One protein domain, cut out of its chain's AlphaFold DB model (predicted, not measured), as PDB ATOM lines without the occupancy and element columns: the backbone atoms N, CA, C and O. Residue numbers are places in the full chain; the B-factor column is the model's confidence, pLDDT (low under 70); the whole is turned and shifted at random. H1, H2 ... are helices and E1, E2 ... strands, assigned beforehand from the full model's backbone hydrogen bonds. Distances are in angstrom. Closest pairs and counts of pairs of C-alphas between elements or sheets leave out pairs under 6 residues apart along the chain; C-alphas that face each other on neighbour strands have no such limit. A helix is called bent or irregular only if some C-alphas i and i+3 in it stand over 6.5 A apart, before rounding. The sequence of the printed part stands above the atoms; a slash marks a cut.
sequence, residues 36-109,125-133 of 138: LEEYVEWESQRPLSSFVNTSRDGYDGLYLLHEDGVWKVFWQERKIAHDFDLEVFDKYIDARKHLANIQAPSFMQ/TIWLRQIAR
ATOM      1  N   LEU A  36     -17.434  28.418  31.139       81.94
ATOM      2  CA  LEU A  36     -17.719  28.321  29.705       81.94
ATOM      3  C   LEU A  36     -16.797  29.242  28.893       81.94
ATOM      4  O   LEU A  36     -16.325  28.859  27.827       81.94
ATOM      5  N   GLU A  37     -16.509  30.430  29.419       84.25
ATOM      6  CA  GLU A  37     -15.605  31.416  28.829       84.25
ATOM      7  C   GLU A  37     -14.177  30.874  28.738       84.25
ATOM      8  O   GLU A  37     -13.577  30.930  27.668       84.25
ATOM      9  N   GLU A  38     -13.666  30.272  29.818       86.94
ATOM     10  CA  GLU A  38     -12.326  29.669  29.850       86.94
ATOM     11  C   GLU A  38     -12.171  28.539  28.829       86.94
ATOM     12  O   GLU A  38     -11.095  28.344  28.262       86.94
ATOM     13  N   TYR A  39     -13.238  27.776  28.599       84.38
ATOM     14  CA  TYR A  39     -13.254  26.743  27.572       84.38
ATOM     15  C   TYR A  39     -13.281  27.333  26.156       84.38
ATOM     16  O   TYR A  39     -12.503  26.892  25.314       84.38
ATOM     17  N   VAL A  40     -14.133  28.330  25.885       82.81
ATOM     18  CA  VAL A  40     -14.226  28.963  24.555       82.81
ATOM     19  C   VAL A  40     -12.935  29.694  24.194       82.81
ATOM     20  O   VAL A  40     -12.487  29.608  23.056       82.81
ATOM     21  N   GLU A  41     -12.297  30.380  25.143       87.12
ATOM     22  CA  GLU A  41     -10.994  31.010  24.910       87.12
ATOM     23  C   GLU A  41      -9.924  29.972  24.573       87.12
ATOM     24  O   GLU A  41      -9.219  30.132  23.575       87.12
ATOM     25  N   TRP A  42      -9.850  28.881  25.340       85.12
ATOM     26  CA  TRP A  42      -8.928  27.778  25.067       85.12
ATOM     27  C   TRP A  42      -9.173  27.140  23.692       85.12
ATOM     28  O   TRP A  42      -8.240  26.941  22.917       85.12
ATOM     29  N   GLU A  43     -10.427  26.856  23.351       81.12
ATOM     30  CA  GLU A  43     -10.782  26.210  22.090       81.12
ATOM     31  C   GLU A  43     -10.628  27.148  20.881       81.12
ATOM     32  O   GLU A  43     -10.254  26.701  19.796       81.12
ATOM     33  N   SER A  44     -10.783  28.462  21.075       79.50
ATOM     34  CA  SER A  44     -10.598  29.462  20.018       79.50
ATOM     35  C   SER A  44      -9.159  29.564  19.489       79.50
ATOM     36  O   SER A  44      -8.933  30.089  18.400       79.50
ATOM     37  N   GLN A  45      -8.186  29.049  20.247       80.50
ATOM     38  CA  GLN A  45      -6.766  29.022  19.882       80.50
ATOM     39  C   GLN A  45      -6.388  27.788  19.046       80.50
ATOM     40  O   GLN A  45      -5.242  27.668  18.607       80.50
ATOM     41  N   ARG A  46      -7.323  26.853  18.836       73.19
ATOM     42  CA  ARG A  46      -7.075  25.568  18.173       73.19
ATOM     43  C   ARG A  46      -7.429  25.608  16.675       73.19
ATOM     44  O   ARG A  46      -8.267  26.411  16.264       73.19
ATOM     45  N   PRO A  47      -6.831  24.732  15.842       63.00
ATOM     46  CA  PRO A  47      -7.183  24.621  14.429       63.00
ATOM     47  C   PRO A  47      -8.645  24.205  14.211       63.00
ATOM     48  O   PRO A  47      -9.183  23.349  14.909       63.00
ATOM     49  N   LEU A  48      -9.251  24.760  13.162       57.91
ATOM     50  CA  LEU A  48     -10.654  24.571  12.763       57.91
ATOM     51  C   LEU A  48     -11.015  23.147  12.321       57.91
ATOM     52  O   LEU A  48     -12.183  22.827  12.143       57.91
ATOM     53  N   SER A  49     -10.028  22.278  12.122       49.03
ATOM     54  CA  SER A  49     -10.212  20.909  11.624       49.03
ATOM     55  C   SER A  49     -10.983  19.995  12.567       49.03
ATOM     56  O   SER A  49     -11.238  18.847  12.227       49.03
ATOM     57  N   SER A  50     -11.301  20.457  13.767       48.94
ATOM     58  CA  SER A  50     -11.778  19.571  14.808       48.94
ATOM     59  C   SER A  50     -13.332  19.594  14.941       48.94
ATOM     60  O   SER A  50     -13.892  18.835  15.730       48.94
ATOM     61  N   PHE A  51     -14.051  20.364  14.096       54.28
ATOM     62  CA  PHE A  51     -15.529  20.466  14.064       54.28
ATOM     63  C   PHE A  51     -16.236  19.236  13.478       54.28
ATOM     64  O   PHE A  51     -15.871  18.752  12.407       54.28
ATOM     65  N   VAL A  52     -17.329  18.790  14.126       52.94
ATOM     66  CA  VAL A  52     -18.289  17.873  13.488       52.94
ATOM     67  C   VAL A  52     -19.052  18.687  12.454       52.94
ATOM     68  O   VAL A  52     -19.873  19.530  12.800       52.94
ATOM     69  N   ASN A  53     -18.765  18.391  11.191       52.44
ATOM     70  CA  ASN A  53     -19.394  18.888   9.973       52.44
ATOM     71  C   ASN A  53     -18.996  20.288   9.471       52.44
ATOM     72  O   ASN A  53     -19.600  21.311   9.781       52.44
ATOM     73  N   THR A  54     -18.080  20.274   8.505       51.00
ATOM     74  CA  THR A  54     -17.777  21.381   7.586       51.00
ATOM     75  C   THR A  54     -18.547  21.281   6.258       51.00
ATOM     76  O   THR A  54     -18.215  21.978   5.304       51.00
ATOM     77  N   SER A  55     -19.540  20.385   6.155       55.28
ATOM     78  CA  SER A  55     -20.315  20.133   4.931       55.28
ATOM     79  C   SER A  55     -21.812  20.040   5.218       55.28
ATOM     80  O   SER A  55     -22.225  19.373   6.166       55.28
ATOM     81  N   ARG A  56     -22.623  20.674   4.363       56.84
ATOM     82  CA  ARG A  56     -24.096  20.690   4.439       56.84
ATOM     83  C   ARG A  56     -24.736  19.322   4.132       56.84
ATOM     84  O   ARG A  56     -25.900  19.093   4.447       56.84
ATOM     85  N   ASP A  57     -23.989  18.370   3.571       56.50
ATOM     86  CA  ASP A  57     -24.571  17.148   2.989       56.50
ATOM     87  C   ASP A  57     -24.831  15.988   3.968       56.50
ATOM     88  O   ASP A  57     -25.285  14.917   3.562       56.50
ATOM     89  N   GLY A  58     -24.581  16.171   5.264       57.06
ATOM     90  CA  GLY A  58     -24.557  15.055   6.210       57.06
ATOM     91  C   GLY A  58     -25.876  14.769   6.922       57.06
ATOM     92  O   GLY A  58     -26.487  13.722   6.716       57.06
ATOM     93  N   TYR A  59     -26.275  15.645   7.848       63.38
ATOM     94  CA  TYR A  59     -27.190  15.269   8.936       63.38
ATOM     95  C   TYR A  59     -27.927  16.473   9.542       63.38
ATOM     96  O   TYR A  59     -27.585  17.627   9.290       63.38
ATOM     97  N   ASP A  60     -28.939  16.208  10.362       70.94
ATOM     98  CA  ASP A  60     -29.622  17.244  11.140       70.94
ATOM     99  C   ASP A  60     -28.722  17.686  12.304       70.94
ATOM    100  O   ASP A  60     -28.208  16.840  13.041       70.94
ATOM    101  N   GLY A  61     -28.508  18.991  12.487       72.31
ATOM    102  CA  GLY A  61     -27.564  19.485  13.495       72.31
ATOM    103  C   GLY A  61     -27.296  20.986  13.452       72.31
ATOM    104  O   GLY A  61     -27.899  21.703  12.659       72.31
ATOM    105  N   LEU A  62     -26.388  21.440  14.318       76.38
ATOM    106  CA  LEU A  62     -25.835  22.796  14.351       76.38
ATOM    107  C   LEU A  62     -24.486  22.819  13.622       76.38
ATOM    108  O   LEU A  62     -23.708  21.877  13.755       76.38
ATOM    109  N   TYR A  63     -24.219  23.896  12.892       75.75
ATOM    110  CA  TYR A  63     -23.069  24.047  12.007       75.75
ATOM    111  C   TYR A  63     -22.376  25.390  12.246       75.75
ATOM    112  O   TYR A  63     -23.034  26.401  12.498       75.75
ATOM    113  N   LEU A  64     -21.047  25.389  12.127       79.94
ATOM    114  CA  LEU A  64     -20.200  26.578  12.080       79.94
ATOM    115  C   LEU A  64     -19.317  26.479  10.832       79.94
ATOM    116  O   LEU A  64     -18.466  25.595  10.753       79.94
ATOM    117  N   LEU A  65     -19.520  27.368   9.860       78.50
ATOM    118  CA  LEU A  65     -18.778  27.376   8.595       78.50
ATOM    119  C   LEU A  65     -17.972  28.661   8.425       78.50
ATOM    120  O   LEU A  65     -18.397  29.728   8.863       78.50
ATOM    121  N   HIS A  66     -16.838  28.551   7.736       82.06
ATOM    122  CA  HIS A  66     -16.072  29.692   7.250       82.06
ATOM    123  C   HIS A  66     -16.204  29.769   5.730       82.06
ATOM    124  O   HIS A  66     -15.670  28.924   5.012       82.06
ATOM    125  N   GLU A  67     -16.929  30.769   5.246       79.06
ATOM    126  CA  GLU A  67     -17.188  31.005   3.825       79.06
ATOM    127  C   GLU A  67     -17.038  32.504   3.560       79.06
ATOM    128  O   GLU A  67     -17.481  33.314   4.370       79.06
ATOM    129  N   ASP A  68     -16.418  32.879   2.440       83.38
ATOM    130  CA  ASP A  68     -16.296  34.280   2.003       83.38
ATOM    131  C   ASP A  68     -15.653  35.232   3.036       83.38
ATOM    132  O   ASP A  68     -15.951  36.422   3.077       83.38
ATOM    133  N   GLY A  69     -14.755  34.711   3.880       83.12
ATOM    134  CA  GLY A  69     -14.049  35.492   4.902       83.12
ATOM    135  C   GLY A  69     -14.857  35.773   6.172       83.12
ATOM    136  O   GLY A  69     -14.408  36.564   6.999       83.12
ATOM    137  N   VAL A  70     -16.019  35.133   6.341       88.81
ATOM    138  CA  VAL A  70     -16.876  35.278   7.526       88.81
ATOM    139  C   VAL A  70     -17.252  33.929   8.135       88.81
ATOM    140  O   VAL A  70     -17.243  32.887   7.475       88.81
ATOM    141  N   TRP A  71     -17.607  33.956   9.416       86.12
ATOM    142  CA  TRP A  71     -18.099  32.812  10.177       86.12
ATOM    143  C   TRP A  71     -19.620  32.790  10.176       86.12
ATOM    144  O   TRP A  71     -20.239  33.781  10.549       86.12
ATOM    145  N   LYS A  72     -20.223  31.665   9.800       84.75
ATOM    146  CA  LYS A  72     -21.679  31.482   9.741       84.75
ATOM    147  C   LYS A  72     -22.100  30.387  10.712       84.75
ATOM    148  O   LYS A  72     -21.582  29.273  10.623       84.75
ATOM    149  N   VAL A  73     -23.044  30.687  11.603       82.81
ATOM    150  CA  VAL A  73     -23.692  29.701  12.481       82.81
ATOM    151  C   VAL A  73     -25.118  29.463  11.998       82.81
ATOM    152  O   VAL A  73     -25.863  30.417  11.804       82.81
ATOM    153  N   PHE A  74     -25.502  28.202  11.798       77.94
ATOM    154  CA  PHE A  74     -26.866  27.821  11.408       77.94
ATOM    155  C   PHE A  74     -27.190  26.394  11.861       77.94
ATOM    156  O   PHE A  74     -26.318  25.659  12.331       77.94
ATOM    157  N   TRP A  75     -28.443  25.974  11.702       74.81
ATOM    158  CA  TRP A  75     -28.828  24.573  11.854       74.81
ATOM    159  C   TRP A  75     -29.511  24.022  10.604       74.81
ATOM    160  O   TRP A  75     -30.078  24.748   9.784       74.81
ATOM    161  N   GLN A  76     -29.481  22.700  10.494       73.19
ATOM    162  CA  GLN A  76     -30.109  21.934   9.430       73.19
ATOM    163  C   GLN A  76     -31.095  20.934  10.031       73.19
ATOM    164  O   GLN A  76     -30.747  20.211  10.965       73.19
ATOM    165  N   GLU A  77     -32.303  20.867   9.471       73.25
ATOM    166  CA  GLU A  77     -33.281  19.807   9.734       73.25
ATOM    167  C   GLU A  77     -33.759  19.247   8.386       73.25
ATOM    168  O   GLU A  77     -34.154  19.987   7.489       73.25
ATOM    169  N   ARG A  78     -33.709  17.925   8.204       70.50
ATOM    170  CA  ARG A  78     -34.112  17.199   6.989       70.50
ATOM    171  C   ARG A  78     -33.455  17.716   5.708       70.50
ATOM    172  O   ARG A  78     -34.109  17.788   4.670       70.50
ATOM    173  N   LYS A  79     -32.158  18.039   5.770       66.81
ATOM    174  CA  LYS A  79     -31.374  18.626   4.658       66.81
ATOM    175  C   LYS A  79     -31.837  20.017   4.210       66.81
ATOM    176  O   LYS A  79     -31.448  20.476   3.141       66.81
ATOM    177  N   ILE A  80     -32.657  20.686   5.014       69.00
ATOM    178  CA  ILE A  80     -33.040  22.075   4.793       69.00
ATOM    179  C   ILE A  80     -32.202  22.919   5.749       69.00
ATOM    180  O   ILE A  80     -32.315  22.782   6.970       69.00
ATOM    181  N   ALA A  81     -31.328  23.752   5.184       66.31
ATOM    182  CA  ALA A  81     -30.655  24.796   5.940       66.31
ATOM    183  C   ALA A  81     -31.696  25.854   6.310       66.31
ATOM    184  O   ALA A  81     -32.422  26.364   5.452       66.31
ATOM    185  N   HIS A  82     -31.807  26.149   7.597       66.56
ATOM    186  CA  HIS A  82     -32.682  27.211   8.063       66.56
ATOM    187  C   HIS A  82     -31.899  28.527   8.037       66.56
ATOM    188  O   HIS A  82     -31.378  28.978   9.051       66.56
ATOM    189  N   ASP A  83     -31.812  29.130   6.848       58.62
ATOM    190  CA  ASP A  83     -31.064  30.375   6.599       58.62
ATOM    191  C   ASP A  83     -31.679  31.609   7.295       58.62
ATOM    192  O   ASP A  83     -31.034  32.648   7.404       58.62
ATOM    193  N   PHE A  84     -32.920  31.509   7.788       48.66
ATOM    194  CA  PHE A  84     -33.606  32.596   8.500       48.66
ATOM    195  C   PHE A  84     -33.041  32.879   9.905       48.66
ATOM    196  O   PHE A  84     -33.363  33.919  10.469       48.66
ATOM    197  N   ASP A  85     -32.171  32.007  10.421       57.47
ATOM    198  CA  ASP A  85     -31.477  32.149  11.709       57.47
ATOM    199  C   ASP A  85     -29.941  32.175  11.533       57.47
ATOM    200  O   ASP A  85     -29.188  31.818  12.439       57.47
ATOM    201  N   LEU A  86     -29.462  32.554  10.340       67.94
ATOM    202  CA  LEU A  86     -28.038  32.590  10.013       67.94
ATOM    203  C   LEU A  86     -27.369  33.815  10.651       67.94
ATOM    204  O   LEU A  86     -27.499  34.939  10.163       67.94
ATOM    205  N   GLU A  87     -26.624  33.591  11.732       83.88
ATOM    206  CA  GLU A  87     -25.792  34.628  12.343       83.88
ATOM    207  C   GLU A  87     -24.388  34.620  11.730       83.88
ATOM    208  O   GLU A  87     -23.756  33.569  11.573       83.88
ATOM    209  N   VAL A  88     -23.911  35.815  11.370       87.81
ATOM    210  CA  VAL A  88     -22.618  36.037  10.714       87.81
ATOM    211  C   VAL A  88     -21.684  36.783  11.657       87.81
ATOM    212  O   VAL A  88     -22.082  37.765  12.283       87.81
ATOM    213  N   PHE A  89     -20.430  36.344  11.723       89.88
ATOM    214  CA  PHE A  89     -19.407  36.928  12.583       89.88
ATOM    215  C   PHE A  89     -18.098  37.135  11.816       89.88
ATOM    216  O   PHE A  89     -17.639  36.247  11.099       89.88
ATOM    217  N   ASP A  90     -17.437  38.268  12.044       89.94
ATOM    218  CA  ASP A  90     -16.106  38.547  11.476       89.94
ATOM    219  C   ASP A  90     -14.990  37.788  12.210       89.94
ATOM    220  O   ASP A  90     -13.892  37.586  11.691       89.94
ATOM    221  N   LYS A  91     -15.253  37.374  13.455       88.81
ATOM    222  CA  LYS A  91     -14.276  36.723  14.328       88.81
ATOM    223  C   LYS A  91     -14.773  35.358  14.771       88.81
ATOM    224  O   LYS A  91     -15.881  35.212  15.282       88.81
ATOM    225  N   TYR A  92     -13.880  34.380  14.680       84.12
ATOM    226  CA  TYR A  92     -14.131  33.001  15.092       84.12
ATOM    227  C   TYR A  92     -14.593  32.890  16.553       84.12
ATOM    228  O   TYR A  92     -15.577  32.217  16.849       84.12
ATOM    229  N   ILE A  93     -13.923  33.602  17.466       85.50
ATOM    230  CA  ILE A  93     -14.252  33.567  18.897       85.50
ATOM    231  C   ILE A  93     -15.681  34.047  19.184       85.50
ATOM    232  O   ILE A  93     -16.335  33.515  20.078       85.50
ATOM    233  N   ASP A  94     -16.188  35.006  18.410       88.44
ATOM    234  CA  ASP A  94     -17.536  35.540  18.599       88.44
ATOM    235  C   ASP A  94     -18.583  34.527  18.117       88.44
ATOM    236  O   ASP A  94     -19.540  34.242  18.840       88.44
ATOM    237  N   ALA A  95     -18.330  33.866  16.983       85.62
ATOM    238  CA  ALA A  95     -19.159  32.761  16.506       85.62
ATOM    239  C   ALA A  95     -19.194  31.581  17.497       85.62
ATOM    240  O   ALA A  95     -20.240  30.970  17.724       85.62
ATOM    241  N   ARG A  96     -18.063  31.273  18.149       82.25
ATOM    242  CA  ARG A  96     -17.981  30.218  19.175       82.25
ATOM    243  C   ARG A  96     -18.717  30.573  20.453       82.25
ATOM    244  O   ARG A  96     -19.447  29.733  20.981       82.25
ATOM    245  N   LYS A  97     -18.594  31.818  20.917       83.88
ATOM    246  CA  LYS A  97     -19.396  32.332  22.033       83.88
ATOM    247  C   LYS A  97     -20.884  32.240  21.717       83.88
ATOM    248  O   LYS A  97     -21.645  31.799  22.577       83.88
ATOM    249  N   HIS A  98     -21.292  32.600  20.502       84.75
ATOM    250  CA  HIS A  98     -22.682  32.474  20.077       84.75
ATOM    251  C   HIS A  98     -23.147  31.007  20.116       84.75
ATOM    252  O   HIS A  98     -24.123  30.690  20.797       84.75
ATOM    253  N   LEU A  99     -22.407  30.083  19.496       78.88
ATOM    254  CA  LEU A  99     -22.779  28.662  19.454       78.88
ATOM    255  C   LEU A  99     -22.868  28.020  20.850       78.88
ATOM    256  O   LEU A  99     -23.737  27.185  21.110       78.88
ATOM    257  N   ALA A 100     -21.988  28.419  21.770       77.56
ATOM    258  CA  ALA A 100     -22.005  27.944  23.150       77.56
ATOM    259  C   ALA A 100     -23.261  28.397  23.926       77.56
ATOM    260  O   ALA A 100     -23.680  27.721  24.869       77.56
ATOM    261  N   ASN A 101     -23.872  29.514  23.518       78.50
ATOM    262  CA  ASN A 101     -24.992  30.149  24.214       78.50
ATOM    263  C   ASN A 101     -26.352  29.972  23.523       78.50
ATOM    264  O   ASN A 101     -27.378  30.103  24.196       78.50
ATOM    265  N   ILE A 102     -26.389  29.645  22.226       76.19
ATOM    266  CA  ILE A 102     -27.645  29.461  21.487       76.19
ATOM    267  C   ILE A 102     -28.516  28.383  22.143       76.19
ATOM    268  O   ILE A 102     -28.025  27.405  22.715       76.19
ATOM    269  N   GLN A 103     -29.837  28.520  22.075       72.50
ATOM    270  CA  GLN A 103     -30.724  27.422  22.442       72.50
ATOM    271  C   GLN A 103     -30.769  26.413  21.290       72.50
ATOM    272  O   GLN A 103     -31.169  26.755  20.185       72.50
ATOM    273  N   ALA A 104     -30.373  25.159  21.535       65.94
ATOM    274  CA  ALA A 104     -30.441  24.132  20.495       65.94
ATOM    275  C   ALA A 104     -31.891  23.945  20.003       65.94
ATOM    276  O   ALA A 104     -32.793  23.885  20.849       65.94
ATOM    277  N   PRO A 105     -32.127  23.782  18.689       67.44
ATOM    278  CA  PRO A 105     -33.456  23.527  18.145       67.44
ATOM    279  C   PRO A 105     -34.154  22.335  18.803       67.44
ATOM    280  O   PRO A 105     -33.527  21.342  19.177       67.44
ATOM    281  N   SER A 106     -35.482  22.396  18.910       67.12
ATOM    282  CA  SER A 106     -36.269  21.358  19.594       67.12
ATOM    283  C   SER A 106     -36.140  19.963  18.960       67.12
ATOM    284  O   SER A 106     -36.244  18.959  19.670       67.12
ATOM    285  N   PHE A 107     -35.852  19.868  17.653       67.44
ATOM    286  CA  PHE A 107     -35.593  18.591  16.979       67.44
ATOM    287  C   PHE A 107     -34.308  17.918  17.488       67.44
ATOM    288  O   PHE A 107     -34.292  16.699  17.656       67.44
ATOM    289  N   MET A 108     -33.286  18.702  17.852       64.06
ATOM    290  CA  MET A 108     -32.064  18.208  18.500       64.06
ATOM    291  C   MET A 108     -32.291  17.814  19.965       64.06
ATOM    292  O   MET A 108     -31.520  17.041  20.528       64.06
ATOM    293  N   GLN A 109     -33.364  18.306  20.592       62.28
ATOM    294  CA  GLN A 109     -33.718  17.992  21.982       62.28
ATOM    295  C   GLN A 109     -34.523  16.687  22.125       62.28
ATOM    296  O   GLN A 109     -34.912  16.321  23.235       62.28
ATOM    297  N   THR A 125     -22.443  24.633  35.121       60.97
ATOM    298  CA  THR A 125     -22.116  24.582  33.678       60.97
ATOM    299  C   THR A 125     -22.776  23.537  32.767       60.97
ATOM    300  O   THR A 125     -22.287  23.399  31.658       60.97
ATOM    301  N   ILE A 126     -23.902  22.873  33.140       57.41
ATOM    302  CA  ILE A 126     -24.558  21.729  32.406       57.41
ATOM    303  C   ILE A 126     -23.546  21.061  31.464       57.41
ATOM    304  O   ILE A 126     -23.619  21.168  30.248       57.41
ATOM    305  N   TRP A 127     -22.500  20.563  32.129       51.38
ATOM    306  CA  TRP A 127     -21.258  19.971  31.638       51.38
ATOM    307  C   TRP A 127     -20.765  20.560  30.288       51.38
ATOM    308  O   TRP A 127     -20.844  19.998  29.201       51.38
ATOM    309  N   LEU A 128     -20.307  21.811  30.382       58.59
ATOM    310  CA  LEU A 128     -19.789  22.644  29.288       58.59
ATOM    311  C   LEU A 128     -20.696  22.646  28.056       58.59
ATOM    312  O   LEU A 128     -20.268  22.510  26.914       58.59
ATOM    313  N   ARG A 129     -21.989  22.751  28.398       58.91
ATOM    314  CA  ARG A 129     -23.211  22.582  27.608       58.91
ATOM    315  C   ARG A 129     -22.967  22.021  26.246       58.91
ATOM    316  O   ARG A 129     -22.875  22.732  25.247       58.91
ATOM    317  N   GLN A 130     -22.998  20.688  26.276       53.50
ATOM    318  CA  GLN A 130     -22.951  19.898  25.077       53.50
ATOM    319  C   GLN A 130     -21.649  20.131  24.335       53.50
ATOM    320  O   GLN A 130     -21.683  20.181  23.117       53.50
ATOM    321  N   ILE A 131     -20.562  20.282  25.118       56.97
ATOM    322  CA  ILE A 131     -19.176  20.607  24.738       56.97
ATOM    323  C   ILE A 131     -19.190  21.400  23.433       56.97
ATOM    324  O   ILE A 131     -18.842  20.936  22.351       56.97
ATOM    325  N   ALA A 132     -19.812  22.577  23.587       58.53
ATOM    326  CA  ALA A 132     -20.133  23.582  22.576       58.53
ATOM    327  C   ALA A 132     -20.625  23.019  21.224       58.53
ATOM    328  O   ALA A 132     -20.094  23.350  20.164       58.53
ATOM    329  N   ARG A 133     -21.635  22.149  21.319       59.09
ATOM    330  CA  ARG A 133     -22.537  21.547  20.324       59.09
ATOM    331  C   ARG A 133     -22.026  21.507  18.884       59.09
ATOM    332  O   ARG A 133     -22.399  22.355  18.087       59.09
TER     333      ARG A 133
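AT A GLANCE: This is residues 36 to 109 and 125 to 133 of the 138 residues of an uncharacterized protein of Pseudoalteromonas caenipelagi (UniProt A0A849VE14). A small sheet of three strands, with the long hairpin of E1 and E2 and the short edge strand E3, has H2 over one face; H1 and H3 pack on H2, off the sheet. The printed part has 83 residues, in the order H1 E1 E2 E3 H2 H3. The sheet runs E1 - E2 - E3, antiparallel, and the class is mixed, helices and strands. The whole is compact, with a radius of gyration of the C-alphas of 12.4 A and spans of 34 by 32 by 21 A.

HOW THE PARTS SIT: H1, residues 36 to 44, touches H2, residues 92 to 101, with the closest C-alphas, of Ser 44 and Ile 93, 5.6 A apart; they run opposite ways at a shallow tilt of 34.7 degrees, only just short of steep. E1, residues 61 to 67, E2, residues 70 to 77, and E3, residues 87 to 89, form a meander, each strand the antiparallel neighbour of the one before. E1 and E2 are a hairpin at 152 degrees, with N 63 and O 74 within hydrogen-bond range at 2.8 A. E2 and E3 are a hairpin at 156 degrees, with N 71 and O 89 within range at 2.8 A. H2 makes two layers with the sheet, a helix on one face, at a height over the sheet of 8.8 A. It lies over E2, and only just not over E3, on which 2 of its 10 C-alphas fall; it runs along the strands, at 22 degrees to E2 on the local plane. H3, residues 126 to 132, touches H2, with the closest C-alphas, of Ala 100 and Ala 132, 4.8 A apart, opposite ways at a steep tilt of 40 degrees. Every O i to N i+4 pair is within hydrogen-bond range in H1 and H2; in H3 it is 1 of 3, beside 3 of 4 O i to N i+3 pairs.

IN THESE COORDINATES: H1 begins at C-alpha 36 (-17.719, 28.321, 29.705) and is 12.1 A long. E1 measures 18.3 A, E2 22.7 A, E3 6.8 A and H2 14.5 A. H3, 10.9 A, ends at C-alpha 132 (-20.133, 23.582, 22.576); it is only just irregular, with C-alphas 127 and 130 6.8 A apart.

THE WHOLE: The two C-alphas farthest apart, of Glu 38 and Arg 78, are 34.0 A from each other. The link from H1 to E1, 16 residues, is long. Residues 110 to 124 are not printed, and C-alphas 109 and 125 are 17.7 A apart across this cut. The mean pLDDT of the printed part is 71.7, with residues 47 to 59, 79 to 86, 104 to 109 and 125 to 133 under 70.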